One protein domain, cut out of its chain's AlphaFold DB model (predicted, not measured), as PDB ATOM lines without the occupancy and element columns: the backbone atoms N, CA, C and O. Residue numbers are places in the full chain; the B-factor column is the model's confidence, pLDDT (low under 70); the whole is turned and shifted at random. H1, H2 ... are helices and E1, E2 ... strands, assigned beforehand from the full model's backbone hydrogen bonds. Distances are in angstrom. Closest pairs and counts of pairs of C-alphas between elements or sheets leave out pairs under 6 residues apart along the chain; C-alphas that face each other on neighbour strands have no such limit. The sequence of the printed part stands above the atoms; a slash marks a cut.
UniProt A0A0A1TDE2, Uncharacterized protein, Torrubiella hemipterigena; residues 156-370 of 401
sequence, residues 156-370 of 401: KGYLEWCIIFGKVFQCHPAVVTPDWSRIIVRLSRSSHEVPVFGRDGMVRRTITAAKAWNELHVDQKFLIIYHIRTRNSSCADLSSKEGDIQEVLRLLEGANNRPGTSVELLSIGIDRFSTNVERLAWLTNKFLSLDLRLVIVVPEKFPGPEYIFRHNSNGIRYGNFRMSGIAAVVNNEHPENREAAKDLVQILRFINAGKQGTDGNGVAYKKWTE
ATOM      1  N   LYS A 156     -34.921  11.012   9.654       64.56
ATOM      2  CA  LYS A 156     -33.515  11.269   9.945       64.56
ATOM      3  C   LYS A 156     -33.117  12.555   9.239       64.56
ATOM      4  O   LYS A 156     -32.851  12.543   8.046       64.56
ATOM      5  N   GLY A 157     -33.027  13.656   9.985       59.22
ATOM      6  CA  GLY A 157     -32.767  15.002   9.443       59.22
ATOM      7  C   GLY A 157     -31.428  15.222   8.713       59.22
ATOM      8  O   GLY A 157     -31.069  16.362   8.461       59.22
ATOM      9  N   TYR A 158     -30.666  14.168   8.418       62.62
ATOM     10  CA  TYR A 158     -29.419  14.191   7.644       62.62
ATOM     11  C   TYR A 158     -29.440  13.222   6.447       62.62
ATOM     12  O   TYR A 158     -28.412  13.035   5.801       62.62
ATOM     13  N   LEU A 159     -30.575  12.565   6.193       66.81
ATOM     14  CA  LEU A 159     -30.823  11.712   5.035       66.81
ATOM     15  C   LEU A 159     -32.012  12.274   4.257       66.81
ATOM     16  O   LEU A 159     -32.840  13.010   4.793       66.81
ATOM     17  N   GLU A 160     -32.102  11.891   2.997       69.94
ATOM     18  CA  GLU A 160     -33.118  12.355   2.067       69.94
ATOM     19  C   GLU A 160     -34.095  11.233   1.747       69.94
ATOM     20  O   GLU A 160     -33.777  10.046   1.828       69.94
ATOM     21  N   TRP A 161     -35.313  11.609   1.371       72.69
ATOM     22  CA  TRP A 161     -36.301  10.638   0.931       72.69
ATOM     23  C   TRP A 161     -36.009  10.219  -0.505       72.69
ATOM     24  O   TRP A 161     -36.067  11.034  -1.422       72.69
ATOM     25  N   CYS A 162     -35.723   8.937  -0.693       72.75
ATOM     26  CA  CYS A 162     -35.410   8.336  -1.982       72.75
ATOM     27  C   CYS A 162     -36.406   7.236  -2.319       72.75
ATOM     28  O   CYS A 162     -36.941   6.578  -1.426       72.75
ATOM     29  N   ILE A 163     -36.624   7.005  -3.613       73.19
ATOM     30  CA  ILE A 163     -37.503   5.941  -4.096       73.19
ATOM     31  C   ILE A 163     -36.697   5.008  -4.984       73.19
ATOM     32  O   ILE A 163     -36.175   5.413  -6.020       73.19
ATOM     33  N   ILE A 164     -36.562   3.759  -4.550       73.44
ATOM     34  CA  ILE A 164     -35.733   2.747  -5.205       73.44
ATOM     35  C   ILE A 164     -36.577   1.480  -5.321       73.44
ATOM     36  O   ILE A 164     -37.171   1.037  -4.345       73.44
ATOM     37  N   PHE A 165     -36.701   0.911  -6.521       74.62
ATOM     38  CA  PHE A 165     -37.558  -0.265  -6.761       74.62
ATOM     39  C   PHE A 165     -39.000  -0.116  -6.227       74.62
ATOM     40  O   PHE A 165     -39.559  -1.048  -5.654       74.62
ATOM     41  N   GLY A 166     -39.591   1.081  -6.339       65.94
ATOM     42  CA  GLY A 166     -40.942   1.342  -5.823       65.94
ATOM     43  C   GLY A 166     -41.057   1.275  -4.293       65.94
ATOM     44  O   GLY A 166     -42.151   1.165  -3.751       65.94
ATOM     45  N   LYS A 167     -39.947   1.342  -3.559       69.44
ATOM     46  CA  LYS A 167     -39.936   1.485  -2.101       69.44
ATOM     47  C   LYS A 167     -39.363   2.844  -1.724       69.44
ATOM     48  O   LYS A 167     -38.461   3.343  -2.389       69.44
ATOM     49  N   VAL A 168     -39.911   3.440  -0.672       71.75
ATOM     50  CA  VAL A 168     -39.474   4.720  -0.116       71.75
ATOM     51  C   VAL A 168     -38.472   4.468   1.008       71.75
ATOM     52  O   VAL A 168     -38.708   3.618   1.870       71.75
ATOM     53  N   PHE A 169     -37.373   5.216   0.986       71.56
ATOM     54  CA  PHE A 169     -36.217   5.073   1.864       71.56
ATOM     55  C   PHE A 169     -35.729   6.415   2.361       71.56
ATOM     56  O   PHE A 169     -35.904   7.424   1.681       71.56
ATOM     57  N   GLN A 170     -35.024   6.399   3.485       70.56
ATOM     58  CA  GLN A 170     -34.140   7.494   3.852       70.56
ATOM     59  C   GLN A 170     -32.691   7.127   3.594       70.56
ATOM     60  O   GLN A 170     -32.098   6.318   4.308       70.56
ATOM     61  N   CYS A 171     -32.106   7.760   2.592       70.88
ATOM     62  CA  CYS A 171     -30.688   7.665   2.304       70.88
ATOM     63  C   CYS A 171     -30.219   8.955   1.646       70.88
ATOM     64  O   CYS A 171     -31.005   9.861   1.408       70.88
ATOM     65  N   HIS A 172     -28.934   9.068   1.361       69.75
ATOM     66  CA  HIS A 172     -28.478  10.126   0.479       69.75
ATOM     67  C   HIS A 172     -27.830   9.448  -0.732       69.75
ATOM     68  O   HIS A 172     -26.871   8.682  -0.576       69.75
ATOM     69  N   PRO A 173     -28.389   9.641  -1.935       61.12
ATOM     70  CA  PRO A 173     -27.804   9.113  -3.150       61.12
ATOM     71  C   PRO A 173     -26.566   9.955  -3.447       61.12
ATOM     72  O   PRO A 173     -26.616  11.183  -3.392       61.12
ATOM     73  N   ALA A 174     -25.424   9.309  -3.665       59.00
ATOM     74  CA  ALA A 174     -24.176  10.026  -3.929       59.00
ATOM     75  C   ALA A 174     -23.826  10.072  -5.409       59.00
ATOM     76  O   ALA A 174     -23.167  11.020  -5.811       59.00
ATOM     77  N   VAL A 175     -24.207   9.052  -6.187       65.88
ATOM     78  CA  VAL A 175     -23.987   8.936  -7.639       65.88
ATOM     79  C   VAL A 175     -24.966   7.897  -8.195       65.88
ATOM     80  O   VAL A 175     -25.157   6.848  -7.573       65.88
ATOM     81  N   VAL A 176     -25.569   8.171  -9.356       70.94
ATOM     82  CA  VAL A 176     -26.459   7.240 -10.068       70.94
ATOM     83  C   VAL A 176     -26.105   7.249 -11.550       70.94
ATOM     84  O   VAL A 176     -26.115   8.312 -12.168       70.94
ATOM     85  N   THR A 177     -25.834   6.084 -12.133       72.31
ATOM     86  CA  THR A 177     -25.751   5.928 -13.594       72.31
ATOM     87  C   THR A 177     -27.053   5.333 -14.136       72.31
ATOM     88  O   THR A 177     -27.617   4.463 -13.473       72.31
ATOM     89  N   PRO A 178     -27.527   5.707 -15.336       70.81
ATOM     90  CA  PRO A 178     -28.673   5.050 -15.968       70.81
ATOM     91  C   PRO A 178     -28.501   3.524 -16.053       70.81
ATOM     92  O   PRO A 178     -27.386   3.045 -16.246       70.81
ATOM     93  N   ASP A 179     -29.598   2.775 -15.903       73.81
ATOM     94  CA  ASP A 179     -29.663   1.299 -15.945       73.81
ATOM     95  C   ASP A 179     -28.677   0.569 -15.022       73.81
ATOM     96  O   ASP A 179     -28.153  -0.494 -15.358       73.81
ATOM     97  N   TRP A 180     -28.399   1.145 -13.857       81.81
ATOM     98  CA  TRP A 180     -27.582   0.491 -12.846       81.81
ATOM     99  C   TRP A 180     -28.144  -0.891 -12.470       81.81
ATOM    100  O   TRP A 180     -29.350  -1.084 -12.307       81.81
ATOM    101  N   SER A 181     -27.237  -1.850 -12.305       83.81
ATOM    102  CA  SER A 181     -27.509  -3.190 -11.766       83.81
ATOM    103  C   SER A 181     -26.693  -3.473 -10.504       83.81
ATOM    104  O   SER A 181     -26.956  -4.436  -9.794       83.81
ATOM    105  N   ARG A 182     -25.735  -2.604 -10.178       87.81
ATOM    106  CA  ARG A 182     -24.870  -2.712  -9.006       87.81
ATOM    107  C   ARG A 182     -25.192  -1.616  -8.002       87.81
ATOM    108  O   ARG A 182     -25.195  -0.437  -8.348       87.81
ATOM    109  N   ILE A 183     -25.429  -1.983  -6.749       85.75
ATOM    110  CA  ILE A 183     -25.684  -1.029  -5.664       85.75
ATOM    111  C   ILE A 183     -24.536  -1.090  -4.665       85.75
ATOM    112  O   ILE A 183     -24.311  -2.122  -4.040       85.75
ATOM    113  N   ILE A 184     -23.850   0.028  -4.454       86.56
ATOM    114  CA  ILE A 184     -22.823   0.155  -3.420       86.56
ATOM    115  C   ILE A 184     -23.475   0.815  -2.208       86.56
ATOM    116  O   ILE A 184     -23.787   2.006  -2.229       86.56
ATOM    117  N   VAL A 185     -23.684   0.038  -1.146       84.31
ATOM    118  CA  VAL A 185     -24.248   0.509   0.121       84.31
ATOM    119  C   VAL A 185     -23.115   0.691   1.113       84.31
ATOM    120  O   VAL A 185     -22.621  -0.274   1.702       84.31
ATOM    121  N   ARG A 186     -22.699   1.939   1.344       76.94
ATOM    122  CA  ARG A 186     -21.690   2.200   2.375       76.94
ATOM    123  C   ARG A 186     -22.341   2.308   3.740       76.94
ATOM    124  O   ARG A 186     -23.303   3.050   3.947       76.94
ATOM    125  N   LEU A 187     -21.723   1.623   4.694       69.56
ATOM    126  CA  LEU A 187     -22.169   1.576   6.073       69.56
ATOM    127  C   LEU A 187     -21.222   2.406   6.946       69.56
ATOM    128  O   LEU A 187     -20.078   2.026   7.217       69.56
ATOM    129  N   SER A 188     -21.692   3.584   7.351       61.62
ATOM    130  CA  SER A 188     -20.893   4.586   8.065       61.62
ATOM    131  C   SER A 188     -21.192   4.592   9.544       61.62
ATOM    132  O   SER A 188     -22.305   4.940   9.929       61.62
ATOM    133  N   ARG A 189     -20.206   4.262  10.385       61.06
ATOM    134  CA  ARG A 189     -20.366   4.285  11.844       61.06
ATOM    135  C   ARG A 189     -19.234   5.017  12.542       61.06
ATOM    136  O   ARG A 189     -18.076   4.882  12.148       61.06
ATOM    137  N   SER A 190     -19.591   5.805  13.549       44.94
ATOM    138  CA  SER A 190     -18.654   6.260  14.571       44.94
ATOM    139  C   SER A 190     -18.426   5.112  15.549       44.94
ATOM    140  O   SER A 190     -19.343   4.341  15.833       44.94
ATOM    141  N   SER A 191     -17.197   4.965  16.035       49.16
ATOM    142  CA  SER A 191     -16.929   4.086  17.171       49.16
ATOM    143  C   SER A 191     -17.575   4.679  18.437       49.16
ATOM    144  O   SER A 191     -18.313   5.661  18.364       49.16
ATOM    145  N   HIS A 192     -17.321   4.100  19.613       45.03
ATOM    146  CA  HIS A 192     -17.705   4.708  20.897       45.03
ATOM    147  C   HIS A 192     -17.169   6.146  21.082       45.03
ATOM    148  O   HIS A 192     -17.606   6.852  21.984       45.03
ATOM    149  N   GLU A 193     -16.252   6.580  20.215       47.28
ATOM    150  CA  GLU A 193     -15.721   7.933  20.134       47.28
ATOM    151  C   GLU A 193     -16.442   8.752  19.056       47.28
ATOM    152  O   GLU A 193     -16.769   8.264  17.966       47.28
ATOM    153  N   VAL A 194     -16.645  10.039  19.349       48.38
ATOM    154  CA  VAL A 194     -17.134  11.019  18.374       48.38
ATOM    155  C   VAL A 194     -16.199  10.993  17.157       48.38
ATOM    156  O   VAL A 194     -14.979  11.016  17.321       48.38
ATOM    157  N   PRO A 195     -16.725  10.917  15.922       54.31
ATOM    158  CA  PRO A 195     -15.871  10.895  14.745       54.31
ATOM    159  C   PRO A 195     -15.013  12.167  14.708       54.31
ATOM    160  O   PRO A 195     -15.537  13.260  14.898       54.31
ATOM    161  N   VAL A 196     -13.719  12.015  14.399       51.38
ATOM    162  CA  VAL A 196     -12.681  13.078  14.409       51.38
ATOM    163  C   VAL A 196     -13.066  14.336  13.604       51.38
ATOM    164  O   VAL A 196     -12.526  15.409  13.829       51.38
ATOM    165  N   PHE A 197     -14.050  14.234  12.707       54.94
ATOM    166  CA  PHE A 197     -14.551  15.330  11.868       54.94
ATOM    167  C   PHE A 197     -16.082  15.437  11.880       54.94
ATOM    168  O   PHE A 197     -16.709  15.838  10.897       54.94
ATOM    169  N   GLY A 198     -16.701  15.006  12.980       60.25
ATOM    170  CA  GLY A 198     -18.145  15.036  13.147       60.25
ATOM    171  C   GLY A 198     -18.893  14.235  12.078       60.25
ATOM    172  O   GLY A 198     -18.379  13.295  11.460       60.25
ATOM    173  N   ARG A 199     -20.154  14.609  11.873       64.25
ATOM    174  CA  ARG A 199     -21.046  13.984  10.891       64.25
ATOM    175  C   ARG A 199     -20.559  14.202   9.453       64.25
ATOM    176  O   ARG A 199     -20.537  13.250   8.678       64.25
ATOM    177  N   ASP A 200     -20.113  15.406   9.122       66.44
ATOM    178  CA  ASP A 200     -19.735  15.782   7.755       66.44
ATOM    179  C   ASP A 200     -18.496  15.031   7.265       66.44
ATOM    180  O   ASP A 200     -18.461  14.534   6.139       66.44
ATOM    181  N   GLY A 201     -17.494  14.842   8.125       67.31
ATOM    182  CA  GLY A 201     -16.343  14.017   7.773       67.31
ATOM    183  C   GLY A 201     -16.692  12.536   7.614       67.31
ATOM    184  O   GLY A 201     -16.070  11.844   6.808       67.31
ATOM    185  N   MET A 202     -17.713  12.040   8.322       68.75
ATOM    186  CA  MET A 202     -18.241  10.690   8.098       68.75
ATOM    187  C   MET A 202     -18.945  10.578   6.746       68.75
ATOM    188  O   MET A 202     -18.740   9.572   6.064       68.75
ATOM    189  N   VAL A 203     -19.718  11.591   6.337       70.12
ATOM    190  CA  VAL A 203     -20.336  11.681   5.001       70.12
ATOM    191  C   VAL A 203     -19.256  11.679   3.920       70.12
ATOM    192  O   VAL A 203     -19.258  10.810   3.058       70.12
ATOM    193  N   ARG A 204     -18.269  12.578   3.994       71.44
ATOM    194  CA  ARG A 204     -17.205  12.669   2.977       71.44
ATOM    195  C   ARG A 204     -16.432  11.363   2.850       71.44
ATOM    196  O   ARG A 204     -16.386  10.786   1.772       71.44
ATOM    197  N   ARG A 205     -15.958  10.816   3.977       70.88
ATOM    198  CA  ARG A 205     -15.262   9.517   4.027       70.88
ATOM    199  C   ARG A 205     -16.071   8.402   3.363       70.88
ATOM    200  O   ARG A 205     -15.498   7.501   2.766       70.88
ATOM    201  N   THR A 206     -17.393   8.450   3.495       72.19
ATOM    202  CA  THR A 206     -18.294   7.497   2.848       72.19
ATOM    203  C   THR A 206     -18.243   7.601   1.335       72.19
ATOM    204  O   THR A 206     -17.996   6.602   0.664       72.19
ATOM    205  N   ILE A 207     -18.532   8.797   0.821       73.56
ATOM    206  CA  ILE A 207     -18.668   9.050  -0.611       73.56
ATOM    207  C   ILE A 207     -17.348   8.712  -1.292       73.56
ATOM    208  O   ILE A 207     -17.331   7.974  -2.272       73.56
ATOM    209  N   THR A 208     -16.243   9.165  -0.707       76.44
ATOM    210  CA  THR A 208     -14.903   8.922  -1.222       76.44
ATOM    211  C   THR A 208     -14.550   7.438  -1.274       76.44
ATOM    212  O   THR A 208     -14.041   6.967  -2.283       76.44
ATOM    213  N   ALA A 209     -14.883   6.668  -0.234       78.31
ATOM    214  CA  ALA A 209     -14.647   5.225  -0.224       78.31
ATOM    215  C   ALA A 209     -15.416   4.488  -1.322       78.31
ATOM    216  O   ALA A 209     -14.876   3.593  -1.968       78.31
ATOM    217  N   ALA A 210     -16.685   4.856  -1.509       80.38
ATOM    218  CA  ALA A 210     -17.537   4.239  -2.513       80.38
ATOM    219  C   ALA A 210     -17.091   4.605  -3.935       80.38
ATOM    220  O   ALA A 210     -17.084   3.731  -4.795       80.38
ATOM    221  N   LYS A 211     -16.655   5.853  -4.165       80.06
ATOM    222  CA  LYS A 211     -16.057   6.283  -5.437       80.06
ATOM    223  C   LYS A 211     -14.762   5.532  -5.740       80.06
ATOM    224  O   LYS A 211     -14.697   4.885  -6.775       80.06
ATOM    225  N   ALA A 212     -13.823   5.485  -4.793       82.38
ATOM    226  CA  ALA A 212     -12.561   4.763  -4.963       82.38
ATOM    227  C   ALA A 212     -12.771   3.265  -5.248       82.38
ATOM    228  O   ALA A 212     -12.078   2.669  -6.063       82.38
ATOM    229  N   TRP A 213     -13.754   2.635  -4.597       87.75
ATOM    230  CA  TRP A 213     -14.115   1.247  -4.898       87.75
ATOM    231  C   TRP A 213     -14.759   1.083  -6.285       87.75
ATOM    232  O   TRP A 213     -14.561   0.070  -6.964       87.75
ATOM    233  N   ASN A 214     -15.534   2.077  -6.716       85.19
ATOM    234  CA  ASN A 214     -16.147   2.083  -8.033       85.19
ATOM    235  C   ASN A 214     -15.140   2.334  -9.165       85.19
ATOM    236  O   ASN A 214     -15.300   1.753 -10.230       85.19
ATOM    237  N   GLU A 215     -14.093   3.131  -8.940       84.50
ATOM    238  CA  GLU A 215     -13.015   3.389  -9.912       84.50
ATOM    239  C   GLU A 215     -12.319   2.102 -10.377       84.50
ATOM    240  O   GLU A 215     -11.906   2.001 -11.526       84.50
ATOM    241  N   LEU A 216     -12.277   1.070  -9.527       84.88
ATOM    242  CA  LEU A 216     -11.764  -0.259  -9.887       84.88
ATOM    243  C   LEU A 216     -12.671  -1.031 -10.867       84.88
ATOM    244  O   LEU A 216     -12.303  -2.106 -11.332       84.88
ATOM    245  N   HIS A 217     -13.870  -0.517 -11.145       84.12
ATOM    246  CA  HIS A 217     -14.932  -1.165 -11.914       84.12
ATOM    247  C   HIS A 217     -15.607  -0.153 -12.856       84.12
ATOM    248  O   HIS A 217     -16.837  -0.072 -12.914       84.12
ATOM    249  N   VAL A 218     -14.798   0.637 -13.563       71.94
ATOM    250  CA  VAL A 218     -15.224   1.782 -14.394       71.94
ATOM    251  C   VAL A 218     -16.325   1.461 -15.413       71.94
ATOM    252  O   VAL A 218     -17.158   2.321 -15.685       71.94
ATOM    253  N   ASP A 219     -16.393   0.225 -15.907       77.44
ATOM    254  CA  ASP A 219     -17.372  -0.179 -16.927       77.44
ATOM    255  C   ASP A 219     -18.747  -0.577 -16.361       77.44
ATOM    256  O   ASP A 219     -19.692  -0.839 -17.110       77.44
ATOM    257  N   GLN A 220     -18.895  -0.661 -15.037       80.00
ATOM    258  CA  GLN A 220     -20.134  -1.124 -14.417       80.00
ATOM    259  C   GLN A 220     -21.049   0.040 -14.061       80.00
ATOM    260  O   GLN A 220     -20.667   0.933 -13.317       80.00
ATOM    261  N   LYS A 221     -22.303  -0.019 -14.517       82.81
ATOM    262  CA  LYS A 221     -23.364   0.913 -14.115       82.81
ATOM    263  C   LYS A 221     -23.752   0.682 -12.651       82.81
ATOM    264  O   LYS A 221     -24.063  -0.445 -12.255       82.81
ATOM    265  N   PHE A 222     -23.788   1.745 -11.853       82.06
ATOM    266  CA  PHE A 222     -23.874   1.670 -10.401       82.06
ATOM    267  C   PHE A 222     -24.789   2.727  -9.763       82.06
ATOM    268  O   PHE A 222     -25.063   3.799 -10.309       82.06
ATOM    269  N   LEU A 223     -25.233   2.407  -8.550       82.00
ATOM    270  CA  LEU A 223     -25.939   3.289  -7.632       82.00
ATOM    271  C   LEU A 223     -25.178   3.320  -6.300       82.00
ATOM    272  O   LEU A 223     -25.083   2.300  -5.618       82.00
ATOM    273  N   ILE A 224     -24.651   4.486  -5.907       79.31
ATOM    274  CA  ILE A 224     -24.040   4.667  -4.581       79.31
ATOM    275  C   ILE A 224     -25.086   5.192  -3.611       79.31
ATOM    276  O   ILE A 224     -25.577   6.317  -3.747       79.31
ATOM    277  N   ILE A 225     -25.348   4.398  -2.580       77.81
ATOM    278  CA  ILE A 225     -26.194   4.759  -1.453       77.81
ATOM    279  C   ILE A 225     -25.320   4.800  -0.218       77.81
ATOM    280  O   ILE A 225     -24.586   3.855   0.080       77.81
ATOM    281  N   TYR A 226     -25.443   5.871   0.552       76.06
ATOM    282  CA  TYR A 226     -24.830   5.891   1.860       76.06
ATOM    283  C   TYR A 226     -25.832   5.940   2.987       76.06
ATOM    284  O   TYR A 226     -26.762   6.747   3.004       76.06
ATOM    285  N   HIS A 227     -25.592   5.058   3.953       70.88
ATOM    286  CA  HIS A 227     -26.371   4.975   5.167       70.88
ATOM    287  C   HIS A 227     -25.506   5.361   6.364       70.88
ATOM    288  O   HIS A 227     -24.543   4.669   6.719       70.88
ATOM    289  N   ILE A 228     -25.833   6.501   6.975       63.25
ATOM    290  CA  ILE A 228     -25.066   7.046   8.093       63.25
ATOM    291  C   ILE A 228     -25.729   6.683   9.413       63.25
ATOM    292  O   ILE A 228     -26.836   7.113   9.732       63.25
ATOM    293  N   ARG A 229     -24.978   5.952  10.231       61.50
ATOM    294  CA  ARG A 229     -25.341   5.556  11.588       61.50
ATOM    295  C   ARG A 229     -24.443   6.303  12.577       61.50
ATOM    296  O   ARG A 229     -23.511   5.741  13.143       61.50
ATOM    297  N   THR A 230     -24.696   7.603  12.758       52.25
ATOM    298  CA  THR A 230     -23.865   8.490  13.606       52.25
ATOM    299  C   THR A 230     -24.045   8.312  15.113       52.25
ATOM    300  O   THR A 230     -23.298   8.920  15.870       52.25
ATOM    301  N   ARG A 231     -25.064   7.579  15.576       54.19
ATOM    302  CA  ARG A 231     -25.426   7.513  17.007       54.19
ATOM    303  C   ARG A 231     -25.545   6.094  17.551       54.19
ATOM    304  O   ARG A 231     -25.981   5.908  18.680       54.19
ATOM    305  N   ASN A 232     -25.159   5.096  16.765       56.56
ATOM    306  CA  ASN A 232     -25.369   3.710  17.147       56.56
ATOM    307  C   ASN A 232     -24.027   3.107  17.498       56.56
ATOM    308  O   ASN A 232     -23.101   3.129  16.688       56.56
ATOM    309  N   SER A 233     -23.963   2.540  18.699       55.16
ATOM    310  CA  SER A 233     -22.806   1.793  19.165       55.16
ATOM    311  C   SER A 233     -22.354   0.778  18.115       55.16
ATOM    312  O   SER A 233     -23.177   0.118  17.466       55.16
ATOM    313  N   SER A 234     -21.039   0.588  18.002       53.69
ATOM    314  CA  SER A 234     -20.456  -0.523  17.247       53.69
ATOM    315  C   SER A 234     -21.080  -1.865  17.643       53.69
ATOM    316  O   SER A 234     -21.211  -2.750  16.799       53.69
ATOM    317  N   CYS A 235     -21.505  -1.955  18.906       53.03
ATOM    318  CA  CYS A 235     -22.076  -3.110  19.577       53.03
ATOM    319  C   CYS A 235     -23.588  -3.297  19.427       53.03
ATOM    320  O   CYS A 235     -24.089  -4.324  19.879       53.03
ATOM    321  N   ALA A 236     -24.308  -2.344  18.828       56.88
ATOM    322  CA  ALA A 236     -25.754  -2.459  18.646       56.88
ATOM    323  C   ALA A 236     -26.092  -3.630  17.712       56.88
ATOM    324  O   ALA A 236     -25.513  -3.751  16.626       56.88
ATOM    325  N   ASP A 237     -27.018  -4.485  18.147       57.75
ATOM    326  CA  ASP A 237     -27.458  -5.646  17.383       57.75
ATOM    327  C   ASP A 237     -28.239  -5.228  16.132       57.75
ATOM    328  O   ASP A 237     -28.907  -4.200  16.081       57.75
ATOM    329  N   LEU A 238     -28.128  -6.044  15.091       57.22
ATOM    330  CA  LEU A 238     -28.703  -5.770  13.790       57.22
ATOM    331  C   LEU A 238     -30.208  -5.947  13.720       57.22
ATOM    332  O   LEU A 238     -30.884  -5.198  13.020       57.22
ATOM    333  N   SER A 239     -30.731  -6.930  14.445       56.72
ATOM    334  CA  SER A 239     -32.174  -7.116  14.564       56.72
ATOM    335  C   SER A 239     -32.821  -6.144  15.543       56.72
ATOM    336  O   SER A 239     -34.047  -6.050  15.576       56.72
ATOM    337  N   SER A 240     -32.029  -5.421  16.336       58.03
ATOM    338  CA  SER A 240     -32.568  -4.490  17.316       58.03
ATOM    339  C   SER A 240     -33.018  -3.188  16.644       58.03
ATOM    340  O   SER A 240     -32.509  -2.788  15.590       58.03
ATOM    341  N   LYS A 241     -34.000  -2.504  17.239       58.41
ATOM    342  CA  LYS A 241     -34.492  -1.212  16.724       58.41
ATOM    343  C   LYS A 241     -33.384  -0.149  16.765       58.41
ATOM    344  O   LYS A 241     -33.301   0.700  15.882       58.41
ATOM    345  N   GLU A 242     -32.473  -0.272  17.725       50.59
ATOM    346  CA  GLU A 242     -31.252   0.520  17.915       50.59
ATOM    347  C   GLU A 242     -30.174   0.187  16.868       50.59
ATOM    348  O   GLU A 242     -29.199   0.924  16.706       50.59
ATOM    349  N   GLY A 243     -30.337  -0.909  16.127       50.72
ATOM    350  CA  GLY A 243     -29.499  -1.304  15.004       50.72
ATOM    351  C   GLY A 243     -29.653  -0.402  13.782       50.72
ATOM    352  O   GLY A 243     -28.751  -0.357  12.961       50.72
ATOM    353  N   ASP A 244     -30.744   0.350  13.646       62.03
ATOM    354  CA  ASP A 244     -30.999   1.294  12.545       62.03
ATOM    355  C   ASP A 244     -30.590   0.809  11.131       62.03
ATOM    356  O   ASP A 244     -30.135   1.591  10.297       62.03
ATOM    357  N   ILE A 245     -30.714  -0.491  10.840       69.00
ATOM    358  CA  ILE A 245     -30.432  -1.066   9.510       69.00
ATOM    359  C   ILE A 245     -31.683  -1.300   8.675       69.00
ATOM    360  O   ILE A 245     -31.599  -1.882   7.599       69.00
ATOM    361  N   GLN A 246     -32.841  -0.865   9.162       73.94
ATOM    362  CA  GLN A 246     -34.119  -1.104   8.498       73.94
ATOM    363  C   GLN A 246     -34.131  -0.550   7.067       73.94
ATOM    364  O   GLN A 246     -34.632  -1.213   6.168       73.94
ATOM    365  N   GLU A 247     -33.476   0.591   6.832       72.88
ATOM    366  CA  GLU A 247     -33.301   1.154   5.485       72.88
ATOM    367  C   GLU A 247     -32.496   0.227   4.566       72.88
ATOM    368  O   GLU A 247     -32.877  -0.005   3.421       72.88
ATOM    369  N   VAL A 248     -31.421  -0.373   5.085       79.12
ATOM    370  CA  VAL A 248     -30.602  -1.336   4.335       79.12
ATOM    371  C   VAL A 248     -31.400  -2.609   4.065       79.12
ATOM    372  O   VAL A 248     -31.418  -3.072   2.934       79.12
ATOM    373  N   LEU A 249     -32.114  -3.154   5.055       81.81
ATOM    374  CA  LEU A 249     -32.950  -4.346   4.860       81.81
ATOM    375  C   LEU A 249     -34.036  -4.116   3.818       81.81
ATOM    376  O   LEU A 249     -34.235  -4.952   2.944       81.81
ATOM    377  N   ARG A 250     -34.714  -2.975   3.886       78.88
ATOM    378  CA  ARG A 250     -35.771  -2.624   2.945       78.88
ATOM    379  C   ARG A 250     -35.206  -2.474   1.524       78.88
ATOM    380  O   ARG A 250     -35.893  -2.827   0.565       78.88
ATOM    381  N   LEU A 251     -33.973  -1.965   1.390       81.81
ATOM    382  CA  LEU A 251     -33.281  -1.821   0.107       81.81
ATOM    383  C   LEU A 251     -32.926  -3.198  -0.446       81.81
ATOM    384  O   LEU A 251     -33.202  -3.464  -1.611       81.81
ATOM    385  N   LEU A 252     -32.376  -4.074   0.397       87.44
ATOM    386  CA  LEU A 252     -32.083  -5.461   0.046       87.44
ATOM    387  C   LEU A 252     -33.353  -6.203  -0.380       87.44
ATOM    388  O   LEU A 252     -33.332  -6.880  -1.396       87.44
ATOM    389  N   GLU A 253     -34.480  -6.012   0.307       86.44
ATOM    390  CA  GLU A 253     -35.769  -6.580  -0.107       86.44
ATOM    391  C   GLU A 253     -36.227  -6.061  -1.477       86.44
ATOM    392  O   GLU A 253     -36.786  -6.820  -2.259       86.44
ATOM    393  N   GLY A 254     -36.024  -4.772  -1.769       82.31
ATOM    394  CA  GLY A 254     -36.315  -4.219  -3.094       82.31
ATOM    395  C   GLY A 254     -35.398  -4.801  -4.173       82.31
ATOM    396  O   GLY A 254     -35.872  -5.191  -5.236       82.31
ATOM    397  N   ALA A 255     -34.100  -4.908  -3.875       87.12
ATOM    398  CA  ALA A 255     -33.086  -5.446  -4.779       87.12
ATOM    399  C   ALA A 255     -33.287  -6.941  -5.058       87.12
ATOM    400  O   ALA A 255     -33.140  -7.377  -6.194       87.12
ATOM    401  N   ASN A 256     -33.680  -7.714  -4.044       88.25
ATOM    402  CA  ASN A 256     -33.897  -9.157  -4.130       88.25
ATOM    403  C   ASN A 256     -34.989  -9.536  -5.146       88.25
ATOM    404  O   ASN A 256     -34.955 -10.630  -5.702       88.25
ATOM    405  N   ASN A 257     -35.925  -8.618  -5.409       83.19
ATOM    406  CA  ASN A 257     -37.003  -8.794  -6.382       83.19
ATOM    407  C   ASN A 257     -36.607  -8.388  -7.812       83.19
ATOM    408  O   ASN A 257     -37.432  -8.496  -8.719       83.19
ATOM    409  N   ARG A 258     -35.377  -7.902  -8.034       80.69
ATOM    410  CA  ARG A 258     -34.890  -7.490  -9.353       80.69
ATOM    411  C   ARG A 258     -33.747  -8.404  -9.812       80.69
ATOM    412  O   ARG A 258     -32.616  -8.241  -9.341       80.69
ATOM    413  N   PRO A 259     -34.006  -9.320 -10.764       82.06
ATOM    414  CA  PRO A 259     -32.981 -10.199 -11.314       82.06
ATOM    415  C   PRO A 259     -31.772  -9.426 -11.848       82.06
ATOM    416  O   PRO A 259     -31.918  -8.337 -12.406       82.06
ATOM    417  N   GLY A 260     -30.578  -9.994 -11.676       84.25
ATOM    418  CA  GLY A 260     -29.325  -9.391 -12.141       84.25
ATOM    419  C   GLY A 260     -28.823  -8.214 -11.300       84.25
ATOM    420  O   GLY A 260     -27.842  -7.585 -11.687       84.25
ATOM    421  N   THR A 261     -29.462  -7.916 -10.162       88.25
ATOM    422  CA  THR A 261     -28.985  -6.882  -9.237       88.25
ATOM    423  C   THR A 261     -27.935  -7.452  -8.287       88.25
ATOM    424  O   THR A 261     -28.167  -8.483  -7.655       88.25
ATOM    425  N   SER A 262     -26.809  -6.758  -8.132       92.25
ATOM    426  CA  SER A 262     -25.818  -7.028  -7.088       92.25
ATOM    427  C   SER A 262     -25.805  -5.910  -6.051       92.25
ATOM    428  O   SER A 262     -26.035  -4.736  -6.359       92.25
ATOM    429  N   VAL A 263     -25.554  -6.270  -4.793       92.06
ATOM    430  CA  VAL A 263     -25.439  -5.311  -3.692       92.06
ATOM    431  C   VAL A 263     -24.128  -5.523  -2.955       92.06
ATOM    432  O   VAL A 263     -23.819  -6.612  -2.479       92.06
ATOM    433  N   GLU A 264     -23.366  -4.448  -2.818       92.44
ATOM    434  CA  GLU A 264     -22.068  -4.430  -2.164       92.44
ATOM    435  C   GLU A 264     -22.161  -3.628  -0.871       92.44
ATOM    436  O   GLU A 264     -22.334  -2.407  -0.871       92.44
ATOM    437  N   LEU A 265     -22.046  -4.328   0.253       88.69
ATOM    438  CA  LEU A 265     -21.995  -3.731   1.576       88.69
ATOM    439  C   LEU A 265     -20.557  -3.280   1.849       88.69
ATOM    440  O   LEU A 265     -19.698  -4.089   2.203       88.69
ATOM    441  N   LEU A 266     -20.292  -1.986   1.672       87.25
ATOM    442  CA  LEU A 266     -18.966  -1.399   1.846       87.25
ATOM    443  C   LEU A 266     -18.752  -0.951   3.303       87.25
ATOM    444  O   LEU A 266     -19.406  -0.025   3.798       87.25
ATOM    445  N   SER A 267     -17.791  -1.579   3.978       82.56
ATOM    446  CA  SER A 267     -17.317  -1.230   5.319       82.56
ATOM    447  C   SER A 267     -15.920  -0.622   5.250       82.56
ATOM    448  O   SER A 267     -15.052  -1.119   4.540       82.56
ATOM    449  N   ILE A 268     -15.682   0.439   6.023       77.81
ATOM    450  CA  ILE A 268     -14.349   1.036   6.170       77.81
ATOM    451  C   ILE A 268     -13.829   0.661   7.555       77.81
ATOM    452  O   ILE A 268     -14.359   1.130   8.564       77.81
ATOM    453  N   GLY A 269     -12.800  -0.176   7.586       75.56
ATOM    454  CA  GLY A 269     -12.337  -0.874   8.774       75.56
ATOM    455  C   GLY A 269     -13.238  -2.050   9.163       75.56
ATOM    456  O   GLY A 269     -14.317  -2.268   8.600       75.56
ATOM    457  N   ILE A 270     -12.772  -2.800  10.162       72.50
ATOM    458  CA  ILE A 270     -13.453  -3.975  10.705       72.50
ATOM    459  C   ILE A 270     -14.063  -3.639  12.083       72.50
ATOM    460  O   ILE A 270     -13.352  -3.295  13.029       72.50
ATOM    461  N   ASP A 271     -15.393  -3.711  12.210       63.38
ATOM    462  CA  ASP A 271     -16.162  -3.362  13.410       63.38
ATOM    463  C   ASP A 271     -17.339  -4.336  13.718       63.38
ATOM    464  O   ASP A 271     -17.685  -5.141  12.873       63.38
ATOM    465  N   ARG A 272     -17.995  -4.286  14.902       50.50
ATOM    466  CA  ARG A 272     -18.905  -5.346  15.410       50.50
ATOM    467  C   ARG A 272     -20.104  -5.655  14.499       50.50
ATOM    468  O   ARG A 272     -20.558  -6.792  14.473       50.50
ATOM    469  N   PHE A 273     -20.545  -4.715  13.662       48.19
ATOM    470  CA  PHE A 273     -21.541  -5.003  12.619       48.19
ATOM    471  C   PHE A 273     -20.984  -5.363  11.244       48.19
ATOM    472  O   PHE A 273     -21.713  -5.948  10.455       48.19
ATOM    473  N   SER A 274     -19.703  -5.112  10.970       56.06
ATOM    474  CA  SER A 274     -19.018  -5.779   9.859       56.06
ATOM    475  C   SER A 274     -18.404  -7.126  10.280       56.06
ATOM    476  O   SER A 274     -17.752  -7.750   9.452       56.06
ATOM    477  N   THR A 275     -18.559  -7.558  11.548       59.28
ATOM    478  CA  THR A 275     -17.884  -8.749  12.105       59.28
ATOM    479  C   THR A 275     -18.769  -9.784  12.788       59.28
ATOM    480  O   THR A 275     -18.238 -10.810  13.200       59.28
ATOM    481  N   ASN A 276     -20.072  -9.563  12.976       75.81
ATOM    482  CA  ASN A 276     -20.912 -10.653  13.473       75.81
ATOM    483  C   ASN A 276     -21.205 -11.608  12.309       75.81
ATOM    484  O   ASN A 276     -22.033 -11.313  11.446       75.81
ATOM    485  N   VAL A 277     -20.482 -12.723  12.275       84.25
ATOM    486  CA  VAL A 277     -20.523 -13.678  11.165       84.25
ATOM    487  C   VAL A 277     -21.878 -14.381  11.072       84.25
ATOM    488  O   VAL A 277     -22.364 -14.616   9.969       84.25
ATOM    489  N   GLU A 278     -22.555 -14.596  12.199       84.69
ATOM    490  CA  GLU A 278     -23.900 -15.174  12.267       84.69
ATOM    491  C   GLU A 278     -24.931 -14.260  11.588       84.69
ATOM    492  O   GLU A 278     -25.823 -14.714  10.873       84.69
ATOM    493  N   ARG A 279     -24.786 -12.940  11.740       80.06
ATOM    494  CA  ARG A 279     -25.648 -11.954  11.076       80.06
ATOM    495  C   ARG A 279     -25.356 -11.830   9.586       80.06
ATOM    496  O   ARG A 279     -26.291 -11.607   8.819       80.06
ATOM    497  N   LEU A 280     -24.098 -11.981   9.171       83.81
ATOM    498  CA  LEU A 280     -23.744 -12.033   7.749       83.81
ATOM    499  C   LEU A 280     -24.367 -13.275   7.083       83.81
ATOM    500  O   LEU A 280     -24.958 -13.167   6.006       83.81
ATOM    501  N   ALA A 281     -24.320 -14.426   7.759       87.94
ATOM    502  CA  ALA A 281     -24.993 -15.645   7.313       87.94
ATOM    503  C   ALA A 281     -26.518 -15.456   7.240       87.94
ATOM    504  O   ALA A 281     -27.127 -15.729   6.208       87.94
ATOM    505  N   TRP A 282     -27.131 -14.881   8.281       87.50
ATOM    506  CA  TRP A 282     -28.565 -14.574   8.296       87.50
ATOM    507  C   TRP A 282     -29.004 -13.660   7.139       87.50
ATOM    508  O   TRP A 282     -30.016 -13.944   6.500       87.50
ATOM    509  N   LEU A 283     -28.252 -12.591   6.834       86.44
ATOM    510  CA  LEU A 283     -28.559 -11.703   5.702       86.44
ATOM    511  C   LEU A 283     -28.567 -12.464   4.374       86.44
ATOM    512  O   LEU A 283     -29.466 -12.265   3.563       86.44
ATOM    513  N   THR A 284     -27.592 -13.349   4.178       88.75
ATOM    514  CA  THR A 284     -27.499 -14.190   2.978       88.75
ATOM    515  C   THR A 284     -28.705 -15.116   2.865       88.75
ATOM    516  O   THR A 284     -29.358 -15.153   1.829       88.75
ATOM    517  N   ASN A 285     -29.049 -15.806   3.955       89.00
ATOM    518  CA  ASN A 285     -30.170 -16.745   3.986       89.00
ATOM    519  C   ASN A 285     -31.525 -16.047   3.795       89.00
ATOM    520  O   ASN A 285     -32.458 -16.642   3.268       89.00
ATOM    521  N   LYS A 286     -31.647 -14.779   4.210       89.69
ATOM    522  CA  LYS A 286     -32.857 -13.979   3.987       89.69
ATOM    523  C   LYS A 286     -33.003 -13.528   2.524       89.69
ATOM    524  O   LYS A 286     -34.128 -13.378   2.057       89.69
ATOM    525  N   PHE A 287     -31.895 -13.306   1.817       90.44
ATOM    526  CA  PHE A 287     -31.861 -12.742   0.461       90.44
ATOM    527  C   PHE A 287     -31.114 -13.662  -0.517       90.44
ATOM    528  O   PHE A 287     -30.148 -13.253  -1.156       90.44
ATOM    529  N   LEU A 288     -31.556 -14.920  -0.615       86.31
ATOM    530  CA  LEU A 288     -30.866 -15.976  -1.370       86.31
ATOM    531  C   LEU A 288     -30.688 -15.673  -2.865       86.31
ATOM    532  O   LEU A 288     -29.727 -16.145  -3.468       86.31
ATOM    533  N   SER A 289     -31.604 -14.913  -3.471       86.00
ATOM    534  CA  SER A 289     -31.553 -14.578  -4.900       86.00
ATOM    535  C   SER A 289     -30.690 -13.354  -5.211       86.00
ATOM    536  O   SER A 289     -30.500 -13.028  -6.382       86.00
ATOM    537  N   LEU A 290     -30.173 -12.669  -4.189       90.81
ATOM    538  CA  LEU A 290     -29.379 -11.458  -4.344       90.81
ATOM    539  C   LEU A 290     -27.879 -11.779  -4.349       90.81
ATOM    540  O   LEU A 290     -27.374 -12.418  -3.425       90.81
ATOM    541  N   ASP A 291     -27.134 -11.266  -5.336       92.50
ATOM    542  CA  ASP A 291     -25.665 -11.285  -5.282       92.50
ATOM    543  C   ASP A 291     -25.178 -10.255  -4.255       92.50
ATOM    544  O   ASP A 291     -24.946  -9.083  -4.562       92.50
ATOM    545  N   LEU A 292     -25.102 -10.696  -3.000       92.31
ATOM    546  CA  LEU A 292     -24.680  -9.881  -1.874       92.31
ATOM    547  C   LEU A 292     -23.183 -10.066  -1.611       92.31
ATOM    548  O   LEU A 292     -22.692 -11.181  -1.392       92.31
ATOM    549  N   ARG A 293     -22.448  -8.956  -1.571       93.00
ATOM    550  CA  ARG A 293     -21.000  -8.941  -1.341       93.00
ATOM    551  C   ARG A 293     -20.657  -8.062  -0.146       93.00
ATOM    552  O   ARG A 293     -21.248  -7.002   0.046       93.00
ATOM    553  N   LEU A 294     -19.685  -8.496   0.647       90.94
ATOM    554  CA  LEU A 294     -19.068  -7.701   1.702       90.94
ATOM    555  C   LEU A 294     -17.729  -7.182   1.192       90.94
ATOM    556  O   LEU A 294     -16.836  -7.967   0.871       90.94
ATOM    557  N   VAL A 295     -17.594  -5.861   1.151       91.00
ATOM    558  CA  VAL A 295     -16.346  -5.194   0.785       91.00
ATOM    559  C   VAL A 295     -15.808  -4.489   2.021       91.00
ATOM    560  O   VAL A 295     -16.484  -3.655   2.621       91.00
ATOM    561  N   ILE A 296     -14.591  -4.834   2.424       88.00
ATOM    562  CA  ILE A 296     -13.927  -4.273   3.595       88.00
ATOM    563  C   ILE A 296     -12.704  -3.501   3.123       88.00
ATOM    564  O   ILE A 296     -11.765  -4.088   2.593       88.00
ATOM    565  N   VAL A 297     -12.700  -2.195   3.363       85.69
ATOM    566  CA  VAL A 297     -11.534  -1.346   3.124       85.69
ATOM    567  C   VAL A 297     -10.706  -1.266   4.394       85.69
ATOM    568  O   VAL A 297     -11.239  -0.911   5.448       85.69
ATOM    569  N   VAL A 298      -9.414  -1.563   4.316       82.75
ATOM    570  CA  VAL A 298      -8.518  -1.566   5.479       82.75
ATOM    571  C   VAL A 298      -7.329  -0.625   5.257       82.75
ATOM    572  O   VAL A 298      -6.958  -0.383   4.109       82.75
ATOM    573  N   PRO A 299      -6.740  -0.052   6.324       77.75
ATOM    574  CA  PRO A 299      -5.524   0.740   6.183       77.75
ATOM    575  C   PRO A 299      -4.355  -0.126   5.706       77.75
ATOM    576  O   PRO A 299      -4.335  -1.334   5.928       77.75
ATOM    577  N   GLU A 300      -3.339   0.510   5.128       79.50
ATOM    578  CA  GLU A 300      -2.101  -0.147   4.689       79.50
ATOM    579  C   GLU A 300      -1.480  -1.015   5.794       79.50
ATOM    580  O   GLU A 300      -1.179  -2.183   5.575       79.50
ATOM    581  N   LYS A 301      -1.413  -0.490   7.023       79.19
ATOM    582  CA  LYS A 301      -0.846  -1.174   8.198       79.19
ATOM    583  C   LYS A 301      -1.770  -2.227   8.830       79.19
ATOM    584  O   LYS A 301      -1.505  -2.685   9.940       79.19
ATOM    585  N   PHE A 302      -2.891  -2.574   8.196       82.69
ATOM    586  CA  PHE A 302      -3.818  -3.557   8.749       82.69
ATOM    587  C   PHE A 302      -3.141  -4.937   8.872       82.69
ATOM    588  O   PHE A 302      -2.586  -5.419   7.884       82.69
ATOM    589  N   PRO A 303      -3.202  -5.604  10.043       81.00
ATOM    590  CA  PRO A 303      -2.442  -6.832  10.297       81.00
ATOM    591  C   PRO A 303      -3.004  -8.083   9.602       81.00
ATOM    592  O   PRO A 303      -2.457  -9.167   9.772       81.00
ATOM    593  N   GLY A 304      -4.107  -7.966   8.853       83.94
ATOM    594  CA  GLY A 304      -4.648  -9.075   8.074       83.94
ATOM    595  C   GLY A 304      -3.787  -9.410   6.853       83.94
ATOM    596  O   GLY A 304      -3.114  -8.528   6.311       83.94
ATOM    597  N   PRO A 305      -3.832 -10.667   6.391       88.56
ATOM    598  CA  PRO A 305      -2.948 -11.137   5.337       88.56
ATOM    599  C   PRO A 305      -3.320 -10.551   3.969       88.56
ATOM    600  O   PRO A 305      -4.490 -10.297   3.665       88.56
ATOM    601  N   GLU A 306      -2.312 -10.350   3.122       88.94
ATOM    602  CA  GLU A 306      -2.465  -9.686   1.824       88.94
ATOM    603  C   GLU A 306      -3.335 -10.463   0.840       88.94
ATOM    604  O   GLU A 306      -4.095  -9.848   0.105       88.94
ATOM    605  N   TYR A 307      -3.312 -11.801   0.853       90.25
ATOM    606  CA  TYR A 307      -4.153 -12.588  -0.058       90.25
ATOM    607  C   TYR A 307      -5.657 -12.388   0.188       90.25
ATOM    608  O   TYR A 307      -6.444 -12.563  -0.747       90.25
ATOM    609  N   ILE A 308      -6.032 -11.989   1.413       90.38
ATOM    610  CA  ILE A 308      -7.393 -11.628   1.837       90.38
ATOM    611  C   ILE A 308      -7.659 -10.140   1.595       90.38
ATOM    612  O   ILE A 308      -8.711  -9.781   1.071       90.38
ATOM    613  N   PHE A 309      -6.714  -9.283   1.992       90.50
ATOM    614  CA  PHE A 309      -6.797  -7.826   1.895       90.50
ATOM    615  C   PHE A 309      -5.717  -7.298   0.948       90.50
ATOM    616  O   PHE A 309      -4.657  -6.834   1.394       90.50
ATOM    617  N   ARG A 310      -6.001  -7.390  -0.353       90.31
ATOM    618  CA  ARG A 310      -5.056  -7.100  -1.440       90.31
ATOM    619  C   ARG A 310      -4.981  -5.609  -1.718       90.31
ATOM    620  O   ARG A 310      -6.004  -4.923  -1.659       90.31
ATOM    621  N   HIS A 311      -3.792  -5.133  -2.072       88.56
ATOM    622  CA  HIS A 311      -3.637  -3.834  -2.721       88.56
ATOM    623  C   HIS A 311      -4.231  -3.899  -4.129       88.56
ATOM    624  O   HIS A 311      -3.925  -4.813  -4.893       88.56
ATOM    625  N   ASN A 312      -5.094  -2.939  -4.452       86.00
ATOM    626  CA  ASN A 312      -5.613  -2.753  -5.804       86.00
ATOM    627  C   ASN A 312      -4.874  -1.613  -6.521       86.00
ATOM    628  O   ASN A 312      -4.026  -0.940  -5.936       86.00
ATOM    629  N   SER A 313      -5.202  -1.398  -7.797       83.31
ATOM    630  CA  SER A 313      -4.549  -0.405  -8.665       83.31
ATOM    631  C   SER A 313      -4.639   1.036  -8.158       83.31
ATOM    632  O   SER A 313      -3.765   1.836  -8.461       83.31
ATOM    633  N   ASN A 314      -5.643   1.361  -7.343       79.81
ATOM    634  CA  ASN A 314      -5.783   2.666  -6.689       79.81
ATOM    635  C   ASN A 314      -4.983   2.786  -5.370       79.81
ATOM    636  O   ASN A 314      -5.256   3.664  -4.556       79.81
ATOM    637  N   GLY A 315      -4.058   1.858  -5.099       80.56
ATOM    638  CA  GLY A 315      -3.184   1.863  -3.922       80.56
ATOM    639  C   GLY A 315      -3.853   1.453  -2.604       80.56
ATOM    640  O   GLY A 315      -3.175   1.312  -1.586       80.56
ATOM    641  N   ILE A 316      -5.167   1.213  -2.589       84.06
ATOM    642  CA  ILE A 316      -5.923   0.910  -1.369       84.06
ATOM    643  C   ILE A 316      -6.044  -0.609  -1.165       84.06
ATOM    644  O   ILE A 316      -6.170  -1.379  -2.120       84.06
ATOM    645  N   ARG A 317      -6.036  -1.046   0.105       87.75
ATOM    646  CA  ARG A 317      -6.238  -2.449   0.492       87.75
ATOM    647  C   ARG A 317      -7.717  -2.787   0.677       87.75
ATOM    648  O   ARG A 317      -8.405  -2.173   1.501       87.75
ATOM    649  N   TYR A 318      -8.183  -3.818  -0.026       90.12
ATOM    650  CA  TYR A 318      -9.567  -4.295   0.045       90.12
ATOM    651  C   TYR A 318      -9.649  -5.801   0.257       90.12
ATOM    652  O   TYR A 318      -8.917  -6.568  -0.365       90.12
ATOM    653  N   GLY A 319     -10.617  -6.221   1.067       91.25
ATOM    654  CA  GLY A 319     -11.167  -7.572   1.027       91.25
ATOM    655  C   GLY A 319     -12.544  -7.551   0.367       91.25
ATOM    656  O   GLY A 319     -13.379  -6.721   0.725       91.25
ATOM    657  N   ASN A 320     -12.785  -8.442  -0.595       92.81
ATOM    658  CA  ASN A 320     -14.054  -8.557  -1.320       92.81
ATOM    659  C   ASN A 320     -14.552 -10.002  -1.248       92.81
ATOM    660  O   ASN A 320     -13.934 -10.906  -1.808       92.81
ATOM    661  N   PHE A 321     -15.682 -10.209  -0.580       92.31
ATOM    662  CA  PHE A 321     -16.199 -11.537  -0.272       92.31
ATOM    663  C   PHE A 321     -17.641 -11.663  -0.726       92.31
ATOM    664  O   PHE A 321     -18.479 -10.815  -0.419       92.31
ATOM    665  N   ARG A 322     -17.961 -12.769  -1.401       92.81
ATOM    666  CA  ARG A 322     -19.359 -13.163  -1.582       92.81
ATOM    667  C   ARG A 322     -19.922 -13.607  -0.240       92.81
ATOM    668  O   ARG A 322     -19.316 -14.429   0.450       92.81
ATOM    669  N   MET A 323     -21.092 -13.095   0.108       90.94
ATOM    670  CA  MET A 323     -21.728 -13.386   1.390       90.94
ATOM    671  C   MET A 323     -22.179 -14.846   1.494       90.94
ATOM    672  O   MET A 323     -22.054 -15.439   2.559       90.94
ATOM    673  N   SER A 324     -22.542 -15.479   0.373       91.50
ATOM    674  CA  SER A 324     -22.739 -16.937   0.280       91.50
ATOM    675  C   SER A 324     -21.493 -17.743   0.652       91.50
ATOM    676  O   SER A 324     -21.596 -18.807   1.261       91.50
ATOM    677  N   GLY A 325     -20.308 -17.207   0.347       91.44
ATOM    678  CA  GLY A 325     -19.015 -17.727   0.779       91.44
ATOM    679  C   GLY A 325     -18.909 -17.810   2.300       91.44
ATOM    680  O   GLY A 325     -18.614 -18.873   2.840       91.44
ATOM    681  N   ILE A 326     -19.198 -16.684   2.956       90.38
ATOM    682  CA  ILE A 326     -19.161 -16.506   4.413       90.38
ATOM    683  C   ILE A 326     -20.228 -17.368   5.096       90.38
ATOM    684  O   ILE A 326     -19.918 -18.057   6.064       90.38
ATOM    685  N   ALA A 327     -21.462 -17.359   4.584       91.50
ATOM    686  CA  ALA A 327     -22.585 -18.099   5.157       91.50
ATOM    687  C   ALA A 327     -22.294 -19.602   5.252       91.50
ATOM    688  O   ALA A 327     -22.456 -20.183   6.318       91.50
ATOM    689  N   ALA A 328     -21.762 -20.203   4.185       91.31
ATOM    690  CA  ALA A 328     -21.403 -21.621   4.196       91.31
ATOM    691  C   ALA A 328     -20.341 -21.959   5.250       91.31
ATOM    692  O   ALA A 328     -20.478 -22.943   5.965       91.31
ATOM    693  N   VAL A 329     -19.305 -21.119   5.393       92.19
ATOM    694  CA  VAL A 329     -18.276 -21.309   6.431       92.19
ATOM    695  C   VAL A 329     -18.898 -21.244   7.827       92.19
ATOM    696  O   VAL A 329     -18.545 -22.037   8.694       92.19
ATOM    697  N   VAL A 330     -19.820 -20.306   8.057       90.50
ATOM    698  CA  VAL A 330     -20.524 -20.170   9.343       90.50
ATOM    699  C   VAL A 330     -21.418 -21.379   9.620       90.50
ATOM    700  O   VAL A 330     -21.464 -21.838  10.759       90.50
ATOM    701  N   ASN A 331     -22.071 -21.916   8.590       89.94
ATOM    702  CA  ASN A 331     -22.943 -23.087   8.672       89.94
ATOM    703  C   ASN A 331     -22.180 -24.427   8.690       89.94
ATOM    704  O   ASN A 331     -22.816 -25.477   8.697       89.94
ATOM    705  N   ASN A 332     -20.840 -24.412   8.688       86.06
ATOM    706  CA  ASN A 332     -19.987 -25.601   8.548       86.06
ATOM    707  C   ASN A 332     -20.284 -26.434   7.289       86.06
ATOM    708  O   ASN A 332     -20.031 -27.636   7.242       86.06
ATOM    709  N   GLU A 333     -20.795 -25.796   6.243       85.31
ATOM    710  CA  GLU A 333     -20.783 -26.384   4.915       85.31
ATOM    711  C   GLU A 333     -19.308 -26.430   4.475       85.31
ATOM    712  O   GLU A 333     -18.559 -25.476   4.710       85.31
ATOM    713  N   HIS A 334     -18.863 -27.534   3.865       64.62
ATOM    714  CA  HIS A 334     -17.474 -27.736   3.429       64.62
ATOM    715  C   HIS A 334     -17.301 -27.518   1.916       64.62
ATOM    716  O   HIS A 334     -17.011 -28.464   1.188       64.62
ATOM    717  N   PRO A 335     -17.461 -26.296   1.385       59.00
ATOM    718  CA  PRO A 335     -17.110 -26.034   0.008       59.00
ATOM    719  C   PRO A 335     -15.585 -25.990  -0.106       59.00
ATOM    720  O   PRO A 335     -14.900 -25.205   0.563       59.00
ATOM    721  N   GLU A 336     -15.059 -26.835  -0.982       58.84
ATOM    722  CA  GLU A 336     -13.700 -26.717  -1.495       58.84
ATOM    723  C   GLU A 336     -13.490 -25.283  -2.044       58.84
ATOM    724  O   GLU A 336     -14.428 -24.647  -2.533       58.84
ATOM    725  N   ASN A 337     -12.278 -24.731  -1.917       60.31
ATOM    726  CA  ASN A 337     -11.893 -23.402  -2.435       60.31
ATOM    727  C   ASN A 337     -12.497 -22.158  -1.738       60.31
ATOM    728  O   ASN A 337     -12.780 -21.151  -2.391       60.31
ATOM    729  N   ARG A 338     -12.670 -22.169  -0.404       78.81
ATOM    730  CA  ARG A 338     -13.130 -20.986   0.374       78.81
ATOM    731  C   ARG A 338     -12.177 -20.497   1.471       78.81
ATOM    732  O   ARG A 338     -12.632 -19.925   2.460       78.81
ATOM    733  N   GLU A 339     -10.872 -20.683   1.304       84.31
ATOM    734  CA  GLU A 339      -9.845 -20.302   2.296       84.31
ATOM    735  C   GLU A 339      -9.964 -18.839   2.748       84.31
ATOM    736  O   GLU A 339     -10.150 -18.576   3.932       84.31
ATOM    737  N   ALA A 340     -10.046 -17.891   1.808       87.88
ATOM    738  CA  ALA A 340     -10.186 -16.472   2.144       87.88
ATOM    739  C   ALA A 340     -11.445 -16.152   2.981       87.88
ATOM    740  O   ALA A 340     -11.421 -15.247   3.814       87.88
ATOM    741  N   ALA A 341     -12.550 -16.885   2.784       90.38
ATOM    742  CA  ALA A 341     -13.761 -16.713   3.588       90.38
ATOM    743  C   ALA A 341     -13.616 -17.344   4.984       90.38
ATOM    744  O   ALA A 341     -14.111 -16.770   5.953       90.38
ATOM    745  N   LYS A 342     -12.920 -18.486   5.099       90.69
ATOM    746  CA  LYS A 342     -12.596 -19.126   6.386       90.69
ATOM    747  C   LYS A 342     -11.754 -18.206   7.259       90.69
ATOM    748  O   LYS A 342     -12.131 -17.925   8.397       90.69
ATOM    749  N   ASP A 343     -10.689 -17.665   6.691       89.75
ATOM    750  CA  ASP A 343      -9.776 -16.784   7.408       89.75
ATOM    751  C   ASP A 343     -10.434 -15.447   7.756       89.75
ATOM    752  O   ASP A 343     -10.255 -14.934   8.862       89.75
ATOM    753  N   LEU A 344     -11.277 -14.904   6.866       90.19
ATOM    754  CA  LEU A 344     -12.113 -13.758   7.214       90.19
ATOM    755  C   LEU A 344     -12.994 -14.081   8.425       90.19
ATOM    756  O   LEU A 344     -12.985 -13.325   9.393       90.19
ATOM    757  N   VAL A 345     -13.751 -15.184   8.400       90.38
ATOM    758  CA  VAL A 345     -14.631 -15.576   9.516       90.38
ATOM    759  C   VAL A 345     -13.838 -15.707  10.817       90.38
ATOM    760  O   VAL A 345     -14.306 -15.232  11.854       90.38
ATOM    761  N   GLN A 346     -12.627 -16.266  10.771       88.06
ATOM    762  CA  GLN A 346     -11.740 -16.352  11.931       88.06
ATOM    763  C   GLN A 346     -11.338 -14.965  12.456       88.06
ATOM    764  O   GLN A 346     -11.490 -14.703  13.651       88.06
ATOM    765  N   ILE A 347     -10.902 -14.052  11.580       86.50
ATOM    766  CA  ILE A 347     -10.558 -12.664  11.942       86.50
ATOM    767  C   ILE A 347     -11.766 -11.954  12.573       86.50
ATOM    768  O   ILE A 347     -11.641 -11.292  13.606       86.50
ATOM    769  N   LEU A 348     -12.954 -12.097  11.978       85.62
ATOM    770  CA  LEU A 348     -14.176 -11.454  12.460       85.62
ATOM    771  C   LEU A 348     -14.614 -12.008  13.828       85.62
ATOM    772  O   LEU A 348     -14.943 -11.219  14.718       85.62
ATOM    773  N   ARG A 349     -14.553 -13.333  14.029       84.00
ATOM    774  CA  ARG A 349     -14.809 -13.983  15.327       84.00
ATOM    775  C   ARG A 349     -13.823 -13.507  16.392       84.00
ATOM    776  O   ARG A 349     -14.253 -13.115  17.475       84.00
ATOM    777  N   PHE A 350     -12.535 -13.443  16.059       80.69
ATOM    778  CA  PHE A 350     -11.485 -12.966  16.960       80.69
ATOM    779  C   PHE A 350     -11.724 -11.518  17.418       80.69
ATOM    780  O   PHE A 350     -11.685 -11.208  18.610       80.69
ATOM    781  N   ILE A 351     -12.053 -10.621  16.482       78.00
ATOM    782  CA  ILE A 351     -12.374  -9.218  16.790       78.00
ATOM    783  C   ILE A 351     -13.647  -9.107  17.637       78.00
ATOM    784  O   ILE A 351     -13.732  -8.231  18.499       78.00
ATOM    785  N   ASN A 352     -14.644  -9.960  17.395       77.25
ATOM    786  CA  ASN A 352     -15.885  -9.955  18.162       77.25
ATOM    787  C   ASN A 352     -15.659 -10.415  19.615       77.25
ATOM    788  O   ASN A 352     -16.141  -9.747  20.527       77.25
ATOM    789  N   ALA A 353     -14.869 -11.473  19.832       76.44
ATOM    790  CA  ALA A 353     -14.506 -11.968  21.164       76.44
ATOM    791  C   ALA A 353     -13.718 -10.920  21.973       76.44
ATOM    792  O   ALA A 353     -14.093 -10.571  23.093       76.44
ATOM    793  N   GLY A 354     -12.701 -10.294  21.365       72.62
ATOM    794  CA  GLY A 354     -11.911  -9.240  22.017       72.62
ATOM    795  C   GLY A 354     -12.723  -8.009  22.455       72.62
ATOM    796  O   GLY A 354     -12.311  -7.301  23.372       72.62
ATOM    797  N   LYS A 355     -13.894  -7.761  21.850       67.38
ATOM    798  CA  LYS A 355     -14.819  -6.677  22.233       67.38
ATOM    799  C   LYS A 355     -15.761  -7.027  23.378       67.38
ATOM    800  O   LYS A 355     -16.255  -6.111  24.028       67.38
ATOM    801  N   GLN A 356     -16.057  -8.308  23.586       68.12
ATOM    802  CA  GLN A 356     -16.926  -8.756  24.678       68.12
ATOM    803  C   GLN A 356     -16.180  -8.816  26.018       68.12
ATOM    804  O   GLN A 356     -16.807  -9.009  27.051       68.12
ATOM    805  N   GLY A 357     -14.859  -8.595  26.011       61.00
ATOM    806  CA  GLY A 357     -14.030  -8.598  27.217       61.00
ATOM    807  C   GLY A 357     -13.834  -9.989  27.818       61.00
ATOM    808  O   GLY A 357     -13.284 -10.097  28.906       61.00
ATOM    809  N   THR A 358     -14.261 -11.041  27.119       55.41
ATOM    810  CA  THR A 358     -14.332 -12.406  27.648       55.41
ATOM    811  C   THR A 358     -12.972 -13.110  27.731       55.41
ATOM    812  O   THR A 358     -12.835 -14.029  28.529       55.41
ATOM    813  N   ASP A 359     -11.944 -12.665  26.986       51.84
ATOM    814  CA  ASP A 359     -10.777 -13.530  26.712       51.84
ATOM    815  C   ASP A 359      -9.389 -12.871  26.916       51.84
ATOM    816  O   ASP A 359      -8.413 -13.300  26.307       51.84
ATOM    817  N   GLY A 360      -9.241 -11.759  27.650       54.06
ATOM    818  CA  GLY A 360      -7.932 -11.062  27.765       54.06
ATOM    819  C   GLY A 360      -7.386 -10.469  26.442       54.06
ATOM    820  O   GLY A 360      -6.386  -9.753  26.420       54.06
ATOM    821  N   ASN A 361      -8.105 -10.670  25.334       53.97
ATOM    822  CA  ASN A 361      -7.781 -10.271  23.963       53.97
ATOM    823  C   ASN A 361      -7.939  -8.764  23.674       53.97
ATOM    824  O   ASN A 361      -7.904  -8.342  22.516       53.97
ATOM    825  N   GLY A 362      -8.089  -7.921  24.701       58.12
ATOM    826  CA  GLY A 362      -8.259  -6.472  24.546       58.12
ATOM    827  C   GLY A 362      -7.081  -5.793  23.834       58.12
ATOM    828  O   GLY A 362      -7.280  -4.865  23.049       58.12
ATOM    829  N   VAL A 363      -5.855  -6.293  24.044       58.34
ATOM    830  CA  VAL A 363      -4.637  -5.818  23.355       58.34
ATOM    831  C   VAL A 363      -4.670  -6.179  21.870       58.34
ATOM    832  O   VAL A 363      -4.392  -5.341  21.011       58.34
ATOM    833  N   ALA A 364      -5.080  -7.404  21.549       63.22
ATOM    834  CA  ALA A 364      -5.180  -7.848  20.171       63.22
ATOM    835  C   ALA A 364      -6.302  -7.100  19.433       63.22
ATOM    836  O   ALA A 364      -6.081  -6.597  18.334       63.22
ATOM    837  N   TYR A 365      -7.464  -6.906  20.064       68.06
ATOM    838  CA  TYR A 365      -8.538  -6.059  19.540       68.06
ATOM    839  C   TYR A 365      -8.051  -4.648  19.169       68.06
ATOM    840  O   TYR A 365      -8.371  -4.157  18.080       68.06
ATOM    841  N   LYS A 366      -7.252  -4.005  20.035       68.31
ATOM    842  CA  LYS A 366      -6.662  -2.690  19.746       68.31
ATOM    843  C   LYS A 366      -5.799  -2.727  18.484       68.31
ATOM    844  O   LYS A 366      -5.993  -1.870  17.635       68.31
ATOM    845  N   LYS A 367      -4.958  -3.751  18.301       72.25
ATOM    846  CA  LYS A 367      -4.120  -3.922  17.096       72.25
ATOM    847  C   LYS A 367      -4.946  -4.067  15.810       72.25
ATOM    848  O   LYS A 367      -4.664  -3.418  14.810       72.25
ATOM    849  N   TRP A 368      -6.008  -4.875  15.830       71.75
ATOM    850  CA  TRP A 368      -6.885  -5.084  14.662       71.75
ATOM    851  C   TRP A 368      -7.751  -3.875  14.309       71.75
ATOM    852  O   TRP A 368      -8.311  -3.800  13.216       71.75
ATOM    853  N   THR A 369      -7.906  -2.943  15.244       67.31
ATOM    854  CA  THR A 369      -8.765  -1.771  15.072       67.31
ATOM    855  C   THR A 369      -8.030  -0.446  15.173       67.31
ATOM    856  O   THR A 369      -8.657   0.617  15.139       67.31
ATOM    857  N   GLU A 370      -6.704  -0.513  15.233       68.19
ATOM    858  CA  GLU A 370      -5.816   0.630  15.288       68.19
ATOM    859  C   GLU A 370      -6.002   1.509  14.051       68.19
ATOM    860  O   GLU A 370      -6.296   1.029  12.953       68.19
TER     861      GLU A 370
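AT A GLANCE: This is residues 156 to 370 of the 401 residues of an uncharacterized protein of Torrubiella hemipterigena (UniProt A0A0A1TDE2). A strongly twisted sheet of seven strands runs through the middle of the domain, with the long helix H1 over one face and H2 and H5 on the opposite face; at one edge the bend in E2 brings the hairpin of E1 and E2 towards H2. The other long helix, H6, begins at H5, passes H3 and meets H7 near its last residues. The printed part has 215 residues with seven named helices and seven named strands, in the order E1 E2 E3 H1 E4 H2 E5 H3 H4 E6 E7 H5 H6 H7; the class is mixed, helices and strands. The sheet is mixed too, in the order E1 E2 E4 E3 E5 E6 E7. The whole is compact, with a radius of gyration of the C-alphas of 16.6 A, and rounded, with spans of 48 by 43 by 37 A.

IN THESE COORDINATES: The sheet's strands are E1, residues 160 to 164, 12.3 A; E2, residues 167 to 176, 16.7 A; E4, residues 222 to 229, 22.4 A; E3, residues 182 to 189, 22.4 A; E5, residues 262 to 268, 19.3 A; E6, residues 291 to 298, 22.5 A; and E7, residues 317 to 322, 17.1 A. E1 begins at C-alpha 160 at (-33.118, 12.355, 2.067). The longest helices are H1, residues 198 to 215, 26.3 A, and H6, residues 339 to 356, 26.2 A. H2 is residues 246 to 256, 15.0 A; H3, 272 to 275, 4.9 A; H4, 277 to 286, 14.3 A; H5, 323 to 330, 10.5 A. H7, residues 362 to 369, 10.6 A, ends at C-alpha 369 at (-8.765, -1.771, 15.072).

HOW THE PARTS SIT: E4 and E3 are parallel at 18 degrees, with N 184 and O 223 at 2.8 A. E3 and E5 are parallel at 26 degrees, with N 185 and O 264 at 2.8 A, and E5 and E6 at 19 degrees, with N 265 and O 293 at 2.8 A. E6 and E7 form an antiparallel hairpin, with N 296 and O 319 at 2.8 A. E2 bends by 98 degrees at residue 170; its residues 167 to 171 pair with the edge strand E1 in another hairpin, N 162 and O 169 at 2.8 A, and its residues 172 to 176 pair antiparallel with E4, N 174 and O 224 at 3.0 A. E3, H1, E4 and E5, H3 H4, E6 are strand-helix-strand units, two parallel neighbour strands with helices between; E4, H2, E5 is a split one, with E3 between its strands. The crossovers of these three units are right-handed. The sheet curls round H1, whose Thr 206 has its C-alpha 6.3 A from that of Arg 186 in E3. The sheet also curls round H2, on the opposite face; the closest C-alphas of H2 and E2 are those of Glu 247 and Phe 169, 6.1 A apart. H5, on the same face as H2, has a height over the sheet of 6.8 A and is over none of its strands. H3, H4 and H6 only graze the sheet. H4 and H5 touch at Ala 281 and Ala 327, C-alphas 4.1 A apart, at a steep tilt of 55 degrees, opposite ways. H6 touches H5 with residues 341 to 345 alone, Ala 341 and Ile 326 closest at 5.5 A between C-alphas, and H3 with residues 345 to 352 alone, Leu 348 and Thr 275 at 4.6 A. H6 touches H7 with residues 350 to 355 alone, Gly 354 and Gly 362 closest at 5.2 A between C-alphas; H7 is not on the sheet. Every O i to N i+4 pair is within hydrogen-bond range in H1, H2, H4, H5, H6 and H7; H3 is too short for such a pair.

THE WHOLE: The two C-alphas farthest apart are those of Pro 178 and Gly 360, 51.0 A. The printed part has no cut. The long links are E4 to H2, residues 230 to 245, and E6 to E7, residues 299 to 316, whose residues 310 to 311 pair antiparallel with residues 317 to 318 of E7. The mean pLDDT of the printed part is 75.6, and 68 residues are under 70, among them residues 187 to 202, 228 to 245 and 355 to 366.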